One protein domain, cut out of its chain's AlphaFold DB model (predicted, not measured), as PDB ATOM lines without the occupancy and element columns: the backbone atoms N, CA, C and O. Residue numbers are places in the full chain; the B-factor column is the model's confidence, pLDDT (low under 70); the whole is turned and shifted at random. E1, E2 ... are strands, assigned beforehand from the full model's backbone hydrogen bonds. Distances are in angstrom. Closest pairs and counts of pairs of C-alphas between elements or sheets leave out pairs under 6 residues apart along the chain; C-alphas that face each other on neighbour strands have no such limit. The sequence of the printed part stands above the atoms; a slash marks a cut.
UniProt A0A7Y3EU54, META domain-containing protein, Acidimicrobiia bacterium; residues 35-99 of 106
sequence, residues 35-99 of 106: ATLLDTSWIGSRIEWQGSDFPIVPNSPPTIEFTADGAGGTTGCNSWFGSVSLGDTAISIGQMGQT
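What this domain is: This is residues 35 to 99 of the 106 residues of the protein "META domain-containing protein" of Acidimicrobiia bacterium (UniProt A0A7Y3EU54). One twisted sheet of five antiparallel strands, E1, E4, E5, E6 and E7, makes a floor; at one end its last two strands, the hairpin E6 and E7, bend at residues 83 and 95, and the part of the hairpin between these bends, with its turn, angles away from the floor, while beyond the other end lies a small separate hairpin, E2 and E3, of which residues 48 to 53 stick out free. The printed part has 65 residues, with no named helix and seven strands, E1 to E7 along the chain: all strand. The large sheet has the order E1 - E4 - E5 - E6 - E7. The whole is only just compact, close to loose, with a radius of gyration of the C-alphas of 12.6 A and spans of 31 by 26 by 20 A.

How they stand to each other: E1, residues 40 to 43, is an edge strand, antiparallel to E4, residues 63 to 67, with N 42 and O 64 2.8 A apart. Between them in the chain, E2, residues 47 to 49, and E3, residues 52 to 54, form a hairpin, with N 49 and O 52 2.9 A apart; E2 is apart from E4. E4, E5 at residues 70 to 74, E6 at 79 to 86 and E7 at 91 to 98 form a meander, each strand the antiparallel neighbour of the one before. N 65 and O 72 are 2.8 A apart, N 71 and O 82 2.9 A, and N 94 and O 83 2.8 A, within hydrogen-bond range. E6 bends by 62 degrees at residue 83, and E7 by 73 degrees at residue 95.

Where its parts are: E1 begins at C-alpha 40, (-36.288, 47.342, 40.762). E4 is 13.3 A long, E5 14.0 A, E6 20.9 A and E7 18.9 A, ending at C-alpha 98, (-29.361, 53.016, 22.415).

The domain as a whole: The C-alphas farthest apart, of Ser 52 and Ala 68, are 33.9 A apart. The printed part has no cut and no long link. Residue 35 has pLDDT under 70.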
ATOM      1  N   ALA A  35     -45.903  42.332  38.908       63.53
ATOM      2  CA  ALA A  35     -45.922  43.533  39.746       63.53
ATOM      3  C   ALA A  35     -44.673  43.714  40.634       63.53
ATOM      4  O   ALA A  35     -44.437  44.806  41.140       63.53
ATOM      5  N   THR A  36     -43.870  42.667  40.828       82.06
ATOM      6  CA  THR A  36     -42.697  42.679  41.718       82.06
ATOM      7  C   THR A  36     -41.428  43.224  41.071       82.06
ATOM      8  O   THR A  36     -40.453  43.472  41.774       82.06
ATOM      9  N   LEU A  37     -41.427  43.411  39.748       91.94
ATOM     10  CA  LEU A  37     -40.264  43.925  39.027       91.94
ATOM     11  C   LEU A  37     -40.275  45.447  38.879       91.94
ATOM     12  O   LEU A  37     -39.211  46.010  38.656       91.94
ATOM     13  N   LEU A  38     -41.420  46.123  39.012       93.94
ATOM     14  CA  LEU A  38     -41.450  47.589  38.973       93.94
ATOM     15  C   LEU A  38     -40.628  48.188  40.119       93.94
ATOM     16  O   LEU A  38     -40.612  47.655  41.225       93.94
ATOM     17  N   ASP A  39     -39.950  49.295  39.827       94.31
ATOM     18  CA  ASP A  39     -39.065  50.020  40.742       94.31
ATOM     19  C   ASP A  39     -37.896  49.162  41.267       94.31
ATOM     20  O   ASP A  39     -37.365  49.385  42.359       94.31
ATOM     21  N   THR A  40     -37.468  48.169  40.476       96.56
ATOM     22  CA  THR A  40     -36.288  47.342  40.762       96.56
ATOM     23  C   THR A  40     -35.155  47.610  39.777       96.56
ATOM     24  O   THR A  40     -35.370  47.966  38.616       96.56
ATOM     25  N   SER A  41     -33.924  47.392  40.240       97.25
ATOM     26  CA  SER A  41     -32.714  47.474  39.425       97.25
ATOM     27  C   SER A  41     -31.826  46.259  39.660       97.25
ATOM     28  O   SER A  41     -31.705  45.764  40.783       97.25
ATOM     29  N   TRP A  42     -31.206  45.778  38.587       97.19
ATOM     30  CA  TRP A  42     -30.437  44.543  38.557       97.19
ATOM     31  C   TRP A  42     -29.117  44.746  37.820       97.19
ATOM     32  O   TRP A  42     -29.038  45.461  36.819       97.19
ATOM     33  N   ILE A  43     -28.082  44.057  38.301       96.94
ATOM     34  CA  ILE A  43     -26.760  43.999  37.671       96.94
ATOM     35  C   ILE A  43     -26.571  42.592  37.103       96.94
ATOM     36  O   ILE A  43     -26.699  41.603  37.829       96.94
ATOM     37  N   GLY A  44     -26.253  42.494  35.814       94.88
ATOM     38  CA  GLY A  44     -25.951  41.218  35.174       94.88
ATOM     39  C   GLY A  44     -24.623  40.658  35.681       94.88
ATOM     40  O   GLY A  44     -23.593  41.322  35.603       94.88
ATOM     41  N   SER A  45     -24.644  39.430  36.196       93.69
ATOM     42  CA  SER A  45     -23.466  38.764  36.770       93.69
ATOM     43  C   SER A  45     -22.750  37.825  35.797       93.69
ATOM     44  O   SER A  45     -21.587  37.488  36.012       93.69
ATOM     45  N   ARG A  46     -23.427  37.404  34.723       94.19
ATOM     46  CA  ARG A  46     -22.893  36.505  33.697       94.19
ATOM     47  C   ARG A  46     -23.541  36.803  32.350       94.19
ATOM     48  O   ARG A  46     -24.746  37.029  32.284       94.19
ATOM     49  N   ILE A  47     -22.742  36.759  31.289       93.12
ATOM     50  CA  ILE A  47     -23.209  36.834  29.905       93.12
ATOM     51  C   ILE A  47     -22.851  35.511  29.238       93.12
ATOM     52  O   ILE A  47     -21.703  35.077  29.298       93.12
ATOM     53  N   GLU A  48     -23.833  34.882  28.604       95.69
ATOM     54  CA  GLU A  48     -23.642  33.672  27.811       95.69
ATOM     55  C   GLU A  48     -24.201  33.900  26.410       95.69
ATOM     56  O   GLU A  48     -25.275  34.478  26.242       95.69
ATOM     57  N   TRP A  49     -23.487  33.419  25.399       92.56
ATOM     58  CA  TRP A  49     -23.967  33.404  24.029       92.56
ATOM     59  C   TRP A  49     -23.622  32.070  23.375       92.56
ATOM     60  O   TRP A  49     -22.459  31.669  23.319       92.56
ATOM     61  N   GLN A  50     -24.658  31.374  22.899       96.00
ATOM     62  CA  GLN A  50     -24.562  30.039  22.293       96.00
ATOM     63  C   GLN A  50     -23.791  29.033  23.171       96.00
ATOM     64  O   GLN A  50     -22.936  28.295  22.684       96.00
ATOM     65  N   GLY A  51     -24.065  29.024  24.482       95.25
ATOM     66  CA  GLY A  51     -23.422  28.118  25.441       95.25
ATOM     67  C   GLY A  51     -21.991  28.494  25.835       95.25
ATOM     68  O   GLY A  51     -21.352  27.739  26.563       95.25
ATOM     69  N   SER A  52     -21.469  29.631  25.362       96.38
ATOM     70  CA  SER A  52     -20.137  30.130  25.720       96.38
ATOM     71  C   SER A  52     -20.229  31.365  26.607       96.38
ATOM     72  O   SER A  52     -21.028  32.262  26.335       96.38
ATOM     73  N   ASP A  53     -19.378  31.435  27.628       95.69
ATOM     74  CA  ASP A  53     -19.275  32.602  28.503       95.69
ATOM     75  C   ASP A  53     -18.592  33.767  27.793       95.69
ATOM     76  O   ASP A  53     -17.540  33.611  27.170       95.69
ATOM     77  N   PHE A  54     -19.179  34.951  27.941       92.88
ATOM     78  CA  PHE A  54     -18.599  36.206  27.486       92.88
ATOM     79  C   PHE A  54     -18.157  37.033  28.695       92.88
ATOM     80  O   PHE A  54     -18.920  37.184  29.654       92.88
ATOM     81  N   PRO A  55     -16.930  37.580  28.671       90.56
ATOM     82  CA  PRO A  55     -16.431  38.363  29.783       90.56
ATOM     83  C   PRO A  55     -17.231  39.657  29.921       90.56
ATOM     84  O   PRO A  55     -17.444  40.387  28.951       90.56
ATOM     85  N   ILE A  56     -17.621  39.965  31.154       90.88
ATOM     86  CA  ILE A  56     -18.102  41.296  31.508       90.88
ATOM     87  C   ILE A  56     -16.898  42.238  31.532       90.88
ATOM     88  O   ILE A  56     -15.878  41.938  32.158       90.88
ATOM     89  N   VAL A  57     -17.016  43.380  30.853       87.94
ATOM     90  CA  VAL A  57     -15.971  44.409  30.851       87.94
ATOM     91  C   VAL A  57     -15.770  44.916  32.285       87.94
ATOM     92  O   VAL A  57     -16.750  45.305  32.933       87.94
ATOM     93  N   PRO A  58     -14.527  44.934  32.808       87.69
ATOM     94  CA  PRO A  58     -14.257  45.412  34.158       87.69
ATOM     95  C   PRO A  58     -14.842  46.805  34.409       87.69
ATOM     96  O   PRO A  58     -14.745  47.699  33.569       87.69
ATOM     97  N   ASN A  59     -15.452  46.989  35.581       87.50
ATOM     98  CA  ASN A  59     -16.103  48.239  36.005       87.50
ATOM     99  C   ASN A  59     -17.263  48.718  35.114       87.50
ATOM    100  O   ASN A  59     -17.742  49.832  35.299       87.50
ATOM    101  N   SER A  60     -17.718  47.898  34.164       90.81
ATOM    102  CA  SER A  60     -18.810  48.230  33.243       90.81
ATOM    103  C   SER A  60     -19.814  47.071  33.127       90.81
ATOM    104  O   SER A  60     -20.067  46.597  32.016       90.81
ATOM    105  N   PRO A  61     -20.359  46.551  34.249       93.38
ATOM    106  CA  PRO A  61     -21.334  45.474  34.184       93.38
ATOM    107  C   PRO A  61     -22.638  45.956  33.535       93.38
ATOM    108  O   PRO A  61     -23.038  47.103  33.751       93.38
ATOM    109  N   PRO A  62     -23.319  45.100  32.755       95.75
ATOM    110  CA  PRO A  62     -24.617  45.450  32.212       95.75
ATOM    111  C   PRO A  62     -25.652  45.588  33.334       95.75
ATOM    112  O   PRO A  62     -25.609  44.857  34.328       95.75
ATOM    113  N   THR A  63     -26.603  46.497  33.155       97.50
ATOM    114  CA  THR A  63     -27.682  46.751  34.110       97.50
ATOM    115  C   THR A  63     -29.040  46.799  33.427       97.50
ATOM    116  O   THR A  63     -29.147  47.054  32.221       97.50
ATOM    117  N   ILE A  64     -30.082  46.572  34.224       98.00
ATOM    118  CA  ILE A  64     -31.469  46.833  33.854       98.00
ATOM    119  C   ILE A  64     -32.219  47.411  35.052       98.00
ATOM    120  O   ILE A  64     -32.121  46.905  36.167       98.00
ATOM    121  N   GLU A  65     -32.964  48.474  34.807       97.94
ATOM    122  CA  GLU A  65     -33.928  49.082  35.711       97.94
ATOM    123  C   GLU A  65     -35.313  48.989  35.075       97.94
ATOM    124  O   GLU A  65     -35.463  49.190  33.867       97.94
ATOM    125  N   PHE A  66     -36.312  48.676  35.894       97.44
ATOM    126  CA  PHE A  66     -37.716  48.644  35.510       97.44
ATOM    127  C   PHE A  66     -38.454  49.769  36.226       97.44
ATOM    128  O   PHE A  66     -38.453  49.840  37.452       97.44
ATOM    129  N   THR A  67     -39.124  50.619  35.461       94.94
ATOM    130  CA  THR A  67     -39.896  51.761  35.962       94.94
ATOM    131  C   THR A  67     -41.311  51.713  35.396       94.94
ATOM    132  O   THR A  67     -41.598  50.940  34.476       94.94
ATOM    133  N   ALA A  68     -42.197  52.574  35.896       92.25
ATOM    134  CA  ALA A  68     -43.531  52.743  35.318       92.25
ATOM    135  C   ALA A  68     -43.504  53.203  33.842       92.25
ATOM    136  O   ALA A  68     -44.450  52.929  33.104       92.25
ATOM    137  N   ASP A  69     -42.426  53.864  33.407       92.00
ATOM    138  CA  ASP A  69     -42.303  54.450  32.067       92.00
ATOM    139  C   ASP A  69     -41.600  53.526  31.055       92.00
ATOM    140  O   ASP A  69     -41.650  53.762  29.844       92.00
ATOM    141  N   GLY A  70     -40.935  52.463  31.516       96.38
ATOM    142  CA  GLY A  70     -40.147  51.591  30.649       96.38
ATOM    143  C   GLY A  70     -39.067  50.804  31.381       96.38
ATOM    144  O   GLY A  70     -38.994  50.787  32.611       96.38
ATOM    145  N   ALA A  71     -38.200  50.175  30.595       98.12
ATOM    146  CA  ALA A  71     -36.969  49.567  31.071       98.12
ATOM    147  C   ALA A  71     -35.758  50.190  30.376       98.12
ATOM    148  O   ALA A  71     -35.824  50.600  29.214       98.12
ATOM    149  N   GLY A  72     -34.636  50.233  31.079       98.19
ATOM    150  CA  GLY A  72     -33.391  50.738  30.523       98.19
ATOM    151  C   GLY A  72     -32.199  50.410  31.398       98.19
ATOM    152  O   GLY A  72     -32.328  49.794  32.453       98.19
ATOM    153  N   GLY A  73     -31.019  50.801  30.947       97.56
ATOM    154  CA  GLY A  73     -29.785  50.566  31.682       97.56
ATOM    155  C   GLY A  73     -28.566  50.780  30.807       97.56
ATOM    156  O   GLY A  73     -28.616  51.497  29.807       97.56
ATOM    157  N   THR A  74     -27.462  50.140  31.175       95.81
ATOM    158  CA  THR A  74     -26.234  50.133  30.376       95.81
ATOM    159  C   THR A  74     -25.870  48.720  29.932       95.81
ATOM    160  O   THR A  74     -26.124  47.752  30.640       95.81
ATOM    161  N   THR A  75     -25.246  48.592  28.762       89.50
ATOM    162  CA  THR A  75     -24.533  47.375  28.328       89.50
ATOM    163  C   THR A  75     -23.015  47.564  28.420       89.50
ATOM    164  O   THR A  75     -22.234  46.963  27.683       89.50
ATOM    165  N   GLY A  76     -22.597  48.434  29.340       90.38
ATOM    166  CA  GLY A  76     -21.223  48.821  29.612       90.38
ATOM    167  C   GLY A  76     -21.002  50.288  29.260       90.38
ATOM    168  O   GLY A  76     -21.272  51.180  30.058       90.38
ATOM    169  N   CYS A  77     -20.511  50.542  28.054       90.38
ATOM    170  CA  CYS A  77     -20.231  51.897  27.581       90.38
ATOM    171  C   CYS A  77     -21.480  52.637  27.085       90.38
ATOM    172  O   CYS A  77     -21.565  53.848  27.248       90.38
ATOM    173  N   ASN A  78     -22.440  51.927  26.484       94.81
ATOM    174  CA  ASN A  78     -23.646  52.522  25.918       94.81
ATOM    175  C   ASN A  78     -24.864  52.270  26.800       94.81
ATOM    176  O   ASN A  78     -25.027  51.183  27.355       94.81
ATOM    177  N   SER A  79     -25.736  53.273  26.886       96.94
ATOM    178  CA  SER A  79     -27.041  53.145  27.529       96.94
ATOM    179  C   SER A  79     -28.101  52.705  26.526       96.94
ATOM    180  O   SER A  79     -28.033  53.072  25.351       96.94
ATOM    181  N   TRP A  80     -29.104  51.983  27.009       97.94
ATOM    182  CA  TRP A  80     -30.256  51.530  26.238       97.94
ATOM    183  C   TRP A  80     -31.555  51.813  26.996       97.94
ATOM    184  O   TRP A  80     -31.556  51.958  28.221       97.94
ATOM    185  N   PHE A  81     -32.659  51.898  26.260       98.31
ATOM    186  CA  PHE A  81     -33.999  52.078  26.814       98.31
ATOM    187  C   PHE A  81     -35.053  51.462  25.890       98.31
ATOM    188  O   PHE A  81     -34.828  51.317  24.686       98.31
ATOM    189  N   GLY A  82     -36.217  51.135  26.442       98.06
ATOM    190  CA  GLY A  82     -37.373  50.671  25.684       98.06
ATOM    191  C   GLY A  82     -38.634  50.578  26.537       98.06
ATOM    192  O   GLY A  82     -38.584  50.563  27.766       98.06
ATOM    193  N   SER A  83     -39.790  50.499  25.880       97.31
ATOM    194  CA  SER A  83     -41.054  50.208  26.566       97.31
ATOM    195  C   SER A  83     -41.028  48.792  27.149       97.31
ATOM    196  O   SER A  83     -40.532  47.883  26.480       97.31
ATOM    197  N   VAL A  84     -41.616  48.577  28.326       95.75
ATOM    198  CA  VAL A  84     -41.691  47.253  28.962       95.75
ATOM    199  C   VAL A  84     -43.136  46.817  29.190       95.75
ATOM    200  O   VAL A  84     -43.986  47.618  29.563       95.75
ATOM    201  N   SER A  85     -43.405  45.530  28.977       93.31
ATOM    202  CA  SER A  85     -44.618  44.854  29.431       93.31
ATOM    203  C   SER A  85     -44.216  43.672  30.302       93.31
ATOM    204  O   SER A  85     -43.528  42.756  29.842       93.31
ATOM    205  N   LEU A  86     -44.650  43.696  31.558       92.06
ATOM    206  CA  LEU A  86     -44.382  42.656  32.545       92.06
ATOM    207  C   LEU A  86     -45.592  41.716  32.602       92.06
ATOM    208  O   LEU A  86     -46.702  42.153  32.898       92.06
ATOM    209  N   GLY A  87     -45.384  40.442  32.278       88.12
ATOM    210  CA  GLY A  87     -46.346  39.359  32.481       88.12
ATOM    211  C   GLY A  87     -45.866  38.406  33.573       88.12
ATOM    212  O   GLY A  87     -44.731  38.504  34.032       88.12
ATOM    213  N   ASP A  88     -46.718  37.472  33.993       84.50
ATOM    214  CA  ASP A  88     -46.447  36.618  35.163       84.50
ATOM    215  C   ASP A  88     -45.171  35.778  35.029       84.50
ATOM    216  O   ASP A  88     -44.475  35.522  36.006       84.50
ATOM    217  N   THR A  89     -44.850  35.353  33.806       87.81
ATOM    218  CA  THR A  89     -43.703  34.481  33.510       87.81
ATOM    219  C   THR A  89     -42.797  35.023  32.407       87.81
ATOM    220  O   THR A  89     -41.852  34.350  31.996       87.81
ATOM    221  N   ALA A  90     -43.080  36.224  31.901       90.38
ATOM    222  CA  ALA A  90     -42.384  36.782  30.753       90.38
ATOM    223  C   ALA A  90     -42.238  38.299  30.861       90.38
ATOM    224  O   ALA A  90     -43.154  39.008  31.268       90.38
ATOM    225  N   ILE A  91     -41.089  38.791  30.406       93.62
ATOM    226  CA  ILE A  91     -40.803  40.213  30.238       93.62
ATOM    227  C   ILE A  91     -40.724  40.471  28.737       93.62
ATOM    228  O   ILE A  91     -39.958  39.813  28.033       93.62
ATOM    229  N   SER A  92     -41.508  41.425  28.242       95.19
ATOM    230  CA  SER A  92     -41.415  41.894  26.862       95.19
ATOM    231  C   SER A  92     -40.832  43.300  26.840       95.19
ATOM    232  O   SER A  92     -41.381  44.212  27.456       95.19
ATOM    233  N   ILE A  93     -39.721  43.467  26.124       96.56
ATOM    234  CA  ILE A  93     -39.153  44.774  25.798       96.56
ATOM    235  C   ILE A  93     -39.580  45.109  24.369       96.56
ATOM    236  O   ILE A  93     -39.361  44.320  23.450       96.56
ATOM    237  N   GLY A  94     -40.241  46.252  24.204       96.44
ATOM    238  CA  GLY A  94     -40.749  46.730  22.922       96.44
ATOM    239  C   GLY A  94     -39.675  47.431  22.092       96.44
ATOM    240  O   GLY A  94     -38.522  47.008  22.051       96.44
ATOM    241  N   GLN A  95     -40.052  48.509  21.402       96.38
ATOM    242  CA  GLN A  95     -39.099  49.277  20.600       96.38
ATOM    243  C   GLN A  95     -37.954  49.788  21.484       96.38
ATOM    244  O   GLN A  95     -38.193  50.425  22.510       96.38
ATOM    245  N   MET A  96     -36.719  49.516  21.058       97.50
ATOM    246  CA  MET A  96     -35.514  49.890  21.791       97.50
ATOM    247  C   MET A  96     -34.759  51.025  21.106       97.50
ATOM    248  O   MET A  96     -34.740  51.131  19.877       97.50
ATOM    249  N   GLY A  97     -34.098  51.837  21.924       97.94
ATOM    250  CA  GLY A  97     -33.071  52.787  21.519       97.94
ATOM    251  C   GLY A  97     -31.777  52.548  22.294       97.94
ATOM    252  O   GLY A  97     -31.783  51.938  23.365       97.94
ATOM    253  N   GLN A  98     -30.663  53.037  21.752       97.62
ATOM    254  CA  GLN A  98     -29.361  53.016  22.415       97.62
ATOM    255  C   GLN A  98     -28.526  54.235  22.028       97.62
ATOM    256  O   GLN A  98     -28.773  54.871  21.002       97.62
ATOM    257  N   THR A  99     -27.522  54.543  22.841       97.00
ATOM    258  CA  THR A  99     -26.479  55.506  22.476       97.00
ATOM    259  C   THR A  99     -25.411  54.856  21.596       97.00
ATOM    260  O   THR A  99     -25.230  53.641  21.616       97.00
TER     261      THR A  99